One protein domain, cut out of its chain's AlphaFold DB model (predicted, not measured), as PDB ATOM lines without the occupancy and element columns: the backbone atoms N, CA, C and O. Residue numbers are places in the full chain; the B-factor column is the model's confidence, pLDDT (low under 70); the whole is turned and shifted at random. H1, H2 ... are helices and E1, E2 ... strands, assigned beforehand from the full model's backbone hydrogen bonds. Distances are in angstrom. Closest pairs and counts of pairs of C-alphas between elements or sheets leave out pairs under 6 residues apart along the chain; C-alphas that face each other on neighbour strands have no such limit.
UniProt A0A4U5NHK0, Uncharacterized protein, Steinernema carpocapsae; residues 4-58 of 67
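What this domain is: This is residues 4 to 58 of the 67 residues of an uncharacterized protein of Steinernema carpocapsae (UniProt A0A4U5NHK0). A straight helical arm, residues 4 to 18 with H1, sticks out from a small compact body of mostly loops with the short two-strand hairpin E1 and E2; H2 lies where arm and body join. The 55 printed residues run H1, H2, E1, E2, a mixed class of helices and strands, with under half in named elements. The whole is loose, radius of gyration of the C-alphas 14.1 A, and flat, spanning 45 by 26 by 12 A.

How they stand to each other: H1, residues 4 to 16, and H2, residues 19 to 22, meet only through their tight link. In H1 every O i to N i+4 pair is within hydrogen-bond range; H2 is too short for one. E1, residues 32 to 34, and E2, residues 55 to 57, form an antiparallel hairpin at 142 degrees, with N 33 and O 56 2.9 A apart. H1 is apart from both strands. The closest C-alphas of H2 and E1, Lys 21 and Tyr 34, are 5.9 A apart.

Where its parts are: H1 begins at C-alpha 4 (-70.668, -23.089, 112.684) and measures 19.1 A; H2 measures 5.6 A, E1 and E2 7.2 A each. E2 ends at C-alpha 57 (-30.487, -12.219, 113.141).

The domain as a whole: The C-alphas farthest apart, Lys 4 and Gly 29, are 46.2 A apart. The printed part has no cut. The E1 to E2 link is long, 20 residues. Residues 4 to 22 have pLDDT under 70.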
ATOM      1  N   LYS A   4     -71.568 -23.917 111.869       61.53
ATOM      2  CA  LYS A   4     -70.668 -23.089 112.684       61.53
ATOM      3  C   LYS A   4     -69.322 -23.769 112.978       61.53
ATOM      4  O   LYS A   4     -68.315 -23.080 113.095       61.53
ATOM      5  N   ILE A   5     -69.283 -25.106 113.048       66.06
ATOM      6  CA  ILE A   5     -68.053 -25.885 113.285       66.06
ATOM      7  C   ILE A   5     -67.114 -25.838 112.074       66.06
ATOM      8  O   ILE A   5     -65.904 -25.745 112.241       66.06
ATOM      9  N   PHE A   6     -67.664 -25.855 110.857       64.56
ATOM     10  CA  PHE A   6     -66.866 -25.820 109.630       64.56
ATOM     11  C   PHE A   6     -66.219 -24.445 109.405       64.56
ATOM     12  O   PHE A   6     -65.057 -24.358 109.020       64.56
ATOM     13  N   ILE A   7     -66.951 -23.373 109.724       67.75
ATOM     14  CA  ILE A   7     -66.442 -21.999 109.648       67.75
ATOM     15  C   ILE A   7     -65.301 -21.790 110.651       67.75
ATOM     16  O   ILE A   7     -64.260 -21.266 110.273       67.75
ATOM     17  N   LEU A   8     -65.446 -22.254 111.899       62.12
ATOM     18  CA  LEU A   8     -64.407 -22.104 112.925       62.12
ATOM     19  C   LEU A   8     -63.088 -22.797 112.531       62.12
ATOM     20  O   LEU A   8     -62.021 -22.212 112.686       62.12
ATOM     21  N   LEU A   9     -63.156 -24.002 111.955       62.62
ATOM     22  CA  LEU A   9     -61.972 -24.732 111.479       62.62
ATOM     23  C   LEU A   9     -61.271 -24.025 110.304       62.62
ATOM     24  O   LEU A   9     -60.042 -23.986 110.258       62.62
ATOM     25  N   LEU A  10     -62.030 -23.426 109.381       62.28
ATOM     26  CA  LEU A  10     -61.483 -22.638 108.267       62.28
ATOM     27  C   LEU A  10     -60.806 -21.337 108.730       62.28
ATOM     28  O   LEU A  10     -59.785 -20.937 108.171       62.28
ATOM     29  N   VAL A  11     -61.337 -20.683 109.768       60.50
ATOM     30  CA  VAL A  11     -60.739 -19.452 110.316       60.50
ATOM     31  C   VAL A  11     -59.474 -19.773 111.120       60.50
ATOM     32  O   VAL A  11     -58.466 -19.092 110.984       60.50
ATOM     33  N   CYS A  12     -59.466 -20.852 111.907       56.31
ATOM     34  CA  CYS A  12     -58.279 -21.246 112.674       56.31
ATOM     35  C   CYS A  12     -57.117 -21.725 111.786       56.31
ATOM     36  O   CYS A  12     -55.958 -21.464 112.102       56.31
ATOM     37  N   THR A  13     -57.405 -22.398 110.668       56.38
ATOM     38  CA  THR A  13     -56.364 -22.896 109.747       56.38
ATOM     39  C   THR A  13     -55.705 -21.786 108.932       56.38
ATOM     40  O   THR A  13     -54.509 -21.860 108.658       56.38
ATOM     41  N   SER A  14     -56.442 -20.728 108.590       52.25
ATOM     42  CA  SER A  14     -55.902 -19.579 107.851       52.25
ATOM     43  C   SER A  14     -55.003 -18.676 108.705       52.25
ATOM     44  O   SER A  14     -54.055 -18.101 108.174       52.25
ATOM     45  N   VAL A  15     -55.230 -18.599 110.021       51.69
ATOM     46  CA  VAL A  15     -54.376 -17.828 110.947       51.69
ATOM     47  C   VAL A  15     -53.034 -18.530 111.201       51.69
ATOM     48  O   VAL A  15     -51.998 -17.871 111.245       51.69
ATOM     49  N   ALA A  16     -53.015 -19.865 111.287       51.50
ATOM     50  CA  ALA A  16     -51.789 -20.627 111.546       51.50
ATOM     51  C   ALA A  16     -50.753 -20.539 110.407       51.50
ATOM     52  O   ALA A  16     -49.554 -20.548 110.667       51.50
ATOM     53  N   LEU A  17     -51.200 -20.414 109.150       47.56
ATOM     54  CA  LEU A  17     -50.306 -20.346 107.985       47.56
ATOM     55  C   LEU A  17     -49.608 -18.982 107.817       47.56
ATOM     56  O   LEU A  17     -48.670 -18.871 107.033       47.56
ATOM     57  N   ALA A  18     -50.058 -17.946 108.532       49.38
ATOM     58  CA  ALA A  18     -49.505 -16.591 108.450       49.38
ATOM     59  C   ALA A  18     -48.543 -16.238 109.600       49.38
ATOM     60  O   ALA A  18     -47.846 -15.226 109.500       49.38
ATOM     61  N   CYS A  19     -48.497 -17.043 110.669       48.91
ATOM     62  CA  CYS A  19     -47.731 -16.726 111.881       48.91
ATOM     63  C   CYS A  19     -46.213 -16.780 111.686       48.91
ATOM     64  O   CYS A  19     -45.493 -16.029 112.321       48.91
ATOM     65  N   ASP A  20     -45.697 -17.598 110.771       55.09
ATOM     66  CA  ASP A  20     -44.244 -17.794 110.735       55.09
ATOM     67  C   ASP A  20     -43.498 -16.586 110.126       55.09
ATOM     68  O   ASP A  20     -42.408 -16.238 110.565       55.09
ATOM     69  N   LYS A  21     -44.113 -15.867 109.172       54.84
ATOM     70  CA  LYS A  21     -43.484 -14.717 108.487       54.84
ATOM     71  C   LYS A  21     -43.739 -13.362 109.159       54.84
ATOM     72  O   LYS A  21     -43.038 -12.398 108.858       54.84
ATOM     73  N   LYS A  22     -44.789 -13.237 109.977       58.78
ATOM     74  CA  LYS A  22     -45.282 -11.933 110.464       58.78
ATOM     75  C   LYS A  22     -44.793 -11.544 111.855       58.78
ATOM     76  O   LYS A  22     -44.893 -10.365 112.177       58.78
ATOM     77  N   ASP A  23     -44.245 -12.483 112.619       78.06
ATOM     78  CA  ASP A  23     -43.819 -12.220 113.997       78.06
ATOM     79  C   ASP A  23     -42.335 -11.825 114.125       78.06
ATOM     80  O   ASP A  23     -41.932 -11.312 115.171       78.06
ATOM     81  N   CYS A  24     -41.534 -11.966 113.058       88.00
ATOM     82  CA  CYS A  24     -40.152 -11.486 113.046       88.00
ATOM     83  C   CYS A  24     -40.107  -9.945 113.012       88.00
ATOM     84  O   CYS A  24     -40.596  -9.324 112.066       88.00
ATOM     85  N   HIS A  25     -39.496  -9.333 114.021       89.94
ATOM     86  CA  HIS A  25     -39.307  -7.894 114.166       89.94
ATOM     87  C   HIS A  25     -37.914  -7.569 114.712       89.94
ATOM     88  O   HIS A  25     -37.341  -8.332 115.490       89.94
ATOM     89  N   ASP A  26     -37.384  -6.408 114.336       92.12
ATOM     90  CA  ASP A  26     -36.073  -5.963 114.801       92.12
ATOM     91  C   ASP A  26     -36.044  -5.775 116.322       92.12
ATOM     92  O   ASP A  26     -36.979  -5.251 116.938       92.12
ATOM     93  N   LEU A  27     -34.927  -6.172 116.927       89.94
ATOM     94  CA  LEU A  27     -34.612  -5.889 118.321       89.94
ATOM     95  C   LEU A  27     -33.720  -4.635 118.399       89.94
ATOM     96  O   LEU A  27     -33.114  -4.237 117.403       89.94
ATOM     97  N   PRO A  28     -33.596  -3.982 119.568       92.12
ATOM     98  CA  PRO A  28     -32.762  -2.791 119.706       92.12
ATOM     99  C   PRO A  28     -31.320  -3.031 119.227       92.12
ATOM    100  O   PRO A  28     -30.562  -3.784 119.843       92.12
ATOM    101  N   GLY A  29     -30.956  -2.387 118.112       90.12
ATOM    102  CA  GLY A  29     -29.637  -2.497 117.480       90.12
ATOM    103  C   GLY A  29     -29.357  -3.822 116.758       90.12
ATOM    104  O   GLY A  29     -28.205  -4.075 116.421       90.12
ATOM    105  N   GLN A  30     -30.368  -4.668 116.550       92.94
ATOM    106  CA  GLN A  30     -30.233  -6.005 115.969       92.94
ATOM    107  C   GLN A  30     -31.343  -6.236 114.941       92.94
ATOM    108  O   GLN A  30     -32.512  -6.365 115.302       92.94
ATOM    109  N   GLU A  31     -30.962  -6.302 113.669       93.00
ATOM    110  CA  GLU A  31     -31.884  -6.563 112.562       93.00
ATOM    111  C   GLU A  31     -32.290  -8.046 112.533       93.00
ATOM    112  O   GLU A  31     -31.456  -8.942 112.729       93.00
ATOM    113  N   VAL A  32     -33.580  -8.313 112.318       92.62
ATOM    114  CA  VAL A  32     -34.163  -9.660 112.326       92.62
ATOM    115  C   VAL A  32     -35.020  -9.863 111.080       92.62
ATOM    116  O   VAL A  32     -35.890  -9.059 110.762       92.62
ATOM    117  N   CYS A  33     -34.837 -10.992 110.400       92.00
ATOM    118  CA  CYS A  33     -35.672 -11.383 109.266       92.00
ATOM    119  C   CYS A  33     -36.168 -12.811 109.366       92.00
ATOM    120  O   CYS A  33     -35.646 -13.634 110.113       92.00
ATOM    121  N   TYR A  34     -37.168 -13.095 108.546       91.50
ATOM    122  CA  TYR A  34     -37.582 -14.451 108.255       91.50
ATOM    123  C   TYR A  34     -36.584 -15.144 107.318       91.50
ATOM    124  O   TYR A  34     -36.218 -14.573 106.288       91.50
ATOM    125  N   ASP A  35     -36.188 -16.372 107.643       90.19
ATOM    126  CA  ASP A  35     -35.388 -17.236 106.777       90.19
ATOM    127  C   ASP A  35     -35.828 -18.700 106.875       90.19
ATOM    128  O   ASP A  35     -35.599 -19.391 107.868       90.19
ATOM    129  N   ASP A  36     -36.396 -19.194 105.784       89.06
ATOM    130  CA  ASP A  36     -36.859 -20.561 105.573       89.06
ATOM    131  C   ASP A  36     -35.732 -21.593 105.803       89.06
ATOM    132  O   ASP A  36     -35.981 -22.733 106.201       89.06
ATOM    133  N   LYS A  37     -34.467 -21.194 105.593       89.31
ATOM    134  CA  LYS A  37     -33.278 -22.042 105.792       89.31
ATOM    135  C   LYS A  37     -32.972 -22.327 107.258       89.31
ATOM    136  O   LYS A  37     -32.166 -23.206 107.566       89.31
ATOM    137  N   CYS A  38     -33.613 -21.622 108.187       90.00
ATOM    138  CA  CYS A  38     -33.520 -21.959 109.601       90.00
ATOM    139  C   CYS A  38     -34.132 -23.327 109.913       90.00
ATOM    140  O   CYS A  38     -33.607 -24.053 110.756       90.00
ATOM    141  N   SER A  39     -35.167 -23.735 109.173       85.94
ATOM    142  CA  SER A  39     -35.770 -25.064 109.313       85.94
ATOM    143  C   SER A  39     -34.850 -26.196 108.834       85.94
ATOM    144  O   SER A  39     -34.959 -27.314 109.335       85.94
ATOM    145  N   SER A  40     -33.930 -25.923 107.896       88.44
ATOM    146  CA  SER A  40     -32.913 -26.880 107.430       88.44
ATOM    147  C   SER A  40     -31.600 -26.816 108.221       88.44
ATOM    148  O   SER A  40     -30.730 -27.662 108.019       88.44
ATOM    149  N   GLY A  41     -31.452 -25.852 109.138       83.44
ATOM    150  CA  GLY A  41     -30.217 -25.634 109.898       83.44
ATOM    151  C   GLY A  41     -29.071 -25.046 109.066       83.44
ATOM    152  O   GLY A  41     -27.916 -25.122 109.472       83.44
ATOM    153  N   GLU A  42     -29.374 -24.467 107.904       85.00
ATOM    154  CA  GLU A  42     -28.380 -23.941 106.956       85.00
ATOM    155  C   GLU A  42     -28.091 -22.443 107.147       85.00
ATOM    156  O   GLU A  42     -27.301 -21.865 106.399       85.00
ATOM    157  N   SER A  43     -28.729 -21.800 108.128       86.62
ATOM    158  CA  SER A  43     -28.600 -20.367 108.395       86.62
ATOM    159  C   SER A  43     -28.155 -20.087 109.830       86.62
ATOM    160  O   SER A  43     -28.436 -20.851 110.753       86.62
ATOM    161  N   LEU A  44     -27.440 -18.977 110.022       91.88
ATOM    162  CA  LEU A  44     -26.973 -18.512 111.330       91.88
ATOM    163  C   LEU A  44     -27.954 -17.503 111.925       91.88
ATOM    164  O   LEU A  44     -28.556 -16.711 111.207       91.88
ATOM    165  N   GLY A  45     -28.058 -17.490 113.253       92.19
ATOM    166  CA  GLY A  45     -28.856 -16.501 113.981       92.19
ATOM    167  C   GLY A  45     -30.332 -16.854 114.134       92.19
ATOM    168  O   GLY A  45     -31.071 -16.015 114.636       92.19
ATOM    169  N   CYS A  46     -30.750 -18.055 113.721       93.69
ATOM    170  CA  CYS A  46     -32.110 -18.574 113.867       93.69
ATOM    171  C   CYS A  46     -32.589 -18.587 115.321       93.69
ATOM    172  O   CYS A  46     -31.785 -18.623 116.255       93.69
ATOM    173  N   ASN A  47     -33.909 -18.606 115.501       91.44
ATOM    174  CA  ASN A  47     -34.544 -18.398 116.797       91.44
ATOM    175  C   ASN A  47     -34.134 -17.057 117.441       91.44
ATOM    176  O   ASN A  47     -33.901 -16.963 118.649       91.44
ATOM    177  N   ALA A  48     -34.022 -16.012 116.612       93.12
ATOM    178  CA  ALA A  48     -33.570 -14.685 117.014       93.12
ATOM    179  C   ALA A  48     -34.427 -14.130 118.152       93.12
ATOM    180  O   ALA A  48     -35.616 -13.861 117.982       93.12
ATOM    181  N   GLY A  49     -33.823 -13.999 119.334       88.19
ATOM    182  CA  GLY A  49     -34.502 -13.493 120.527       88.19
ATOM    183  C   GLY A  49     -35.761 -14.271 120.931       88.19
ATOM    184  O   GLY A  49     -36.608 -13.706 121.616       88.19
ATOM    185  N   GLY A  50     -35.911 -15.530 120.506       89.88
ATOM    186  CA  GLY A  50     -37.093 -16.345 120.808       89.88
ATOM    187  C   GLY A  50     -38.342 -16.019 119.980       89.88
ATOM    188  O   GLY A  50     -39.426 -16.463 120.346       89.88
ATOM    189  N   GLN A  51     -38.222 -15.251 118.891       88.88
ATOM    190  CA  GLN A  51     -39.374 -14.823 118.080       88.88
ATOM    191  C   GLN A  51     -39.985 -15.929 117.208       88.88
ATOM    192  O   GLN A  51     -41.103 -15.787 116.726       88.88
ATOM    193  N   GLY A  52     -39.271 -17.036 117.011       87.25
ATOM    194  CA  GLY A  52     -39.736 -18.160 116.205       87.25
ATOM    195  C   GLY A  52     -38.578 -18.896 115.553       87.25
ATOM    196  O   GLY A  52     -37.522 -18.316 115.303       87.25
ATOM    197  N   GLN A  53     -38.776 -20.179 115.248       89.25
ATOM    198  CA  GLN A  53     -37.723 -21.044 114.704       89.25
ATOM    199  C   GLN A  53     -37.125 -20.514 113.396       89.25
ATOM    200  O   GLN A  53     -35.941 -20.728 113.153       89.25
ATOM    201  N   ASN A  54     -37.917 -19.793 112.600       91.19
ATOM    202  CA  ASN A  54     -37.503 -19.250 111.308       91.19
ATOM    203  C   ASN A  54     -37.189 -17.748 111.318       91.19
ATOM    204  O   ASN A  54     -36.842 -17.195 110.280       91.19
ATOM    205  N   CYS A  55     -37.250 -17.079 112.473       92.38
ATOM    206  CA  CYS A  55     -36.716 -15.726 112.600       92.38
ATOM    207  C   CYS A  55     -35.216 -15.801 112.888       92.38
ATOM    208  O   CYS A  55     -34.802 -16.505 113.815       92.38
ATOM    209  N   ARG A  56     -34.398 -15.058 112.139       94.25
ATOM    210  CA  ARG A  56     -32.953 -14.986 112.347       94.25
ATOM    211  C   ARG A  56     -32.406 -13.570 112.441       94.25
ATOM    212  O   ARG A  56     -32.902 -12.662 111.778       94.25
ATOM    213  N   PHE A  57     -31.321 -13.415 113.192       95.56
ATOM    214  CA  PHE A  57     -30.487 -12.219 113.141       95.56
ATOM    215  C   PHE A  57     -29.817 -12.088 111.764       95.56
ATOM    216  O   PHE A  57     -29.395 -13.086 111.172       95.56
ATOM    217  N   CYS A  58     -29.724 -10.868 111.236       94.69
ATOM    218  CA  CYS A  58     -29.131 -10.593 109.925       94.69
ATOM    219  C   CYS A  58     -28.361  -9.262 109.925       94.69
ATOM    220  O   CYS A  58     -28.612  -8.407 110.759       94.69
TER     221      CYS A  58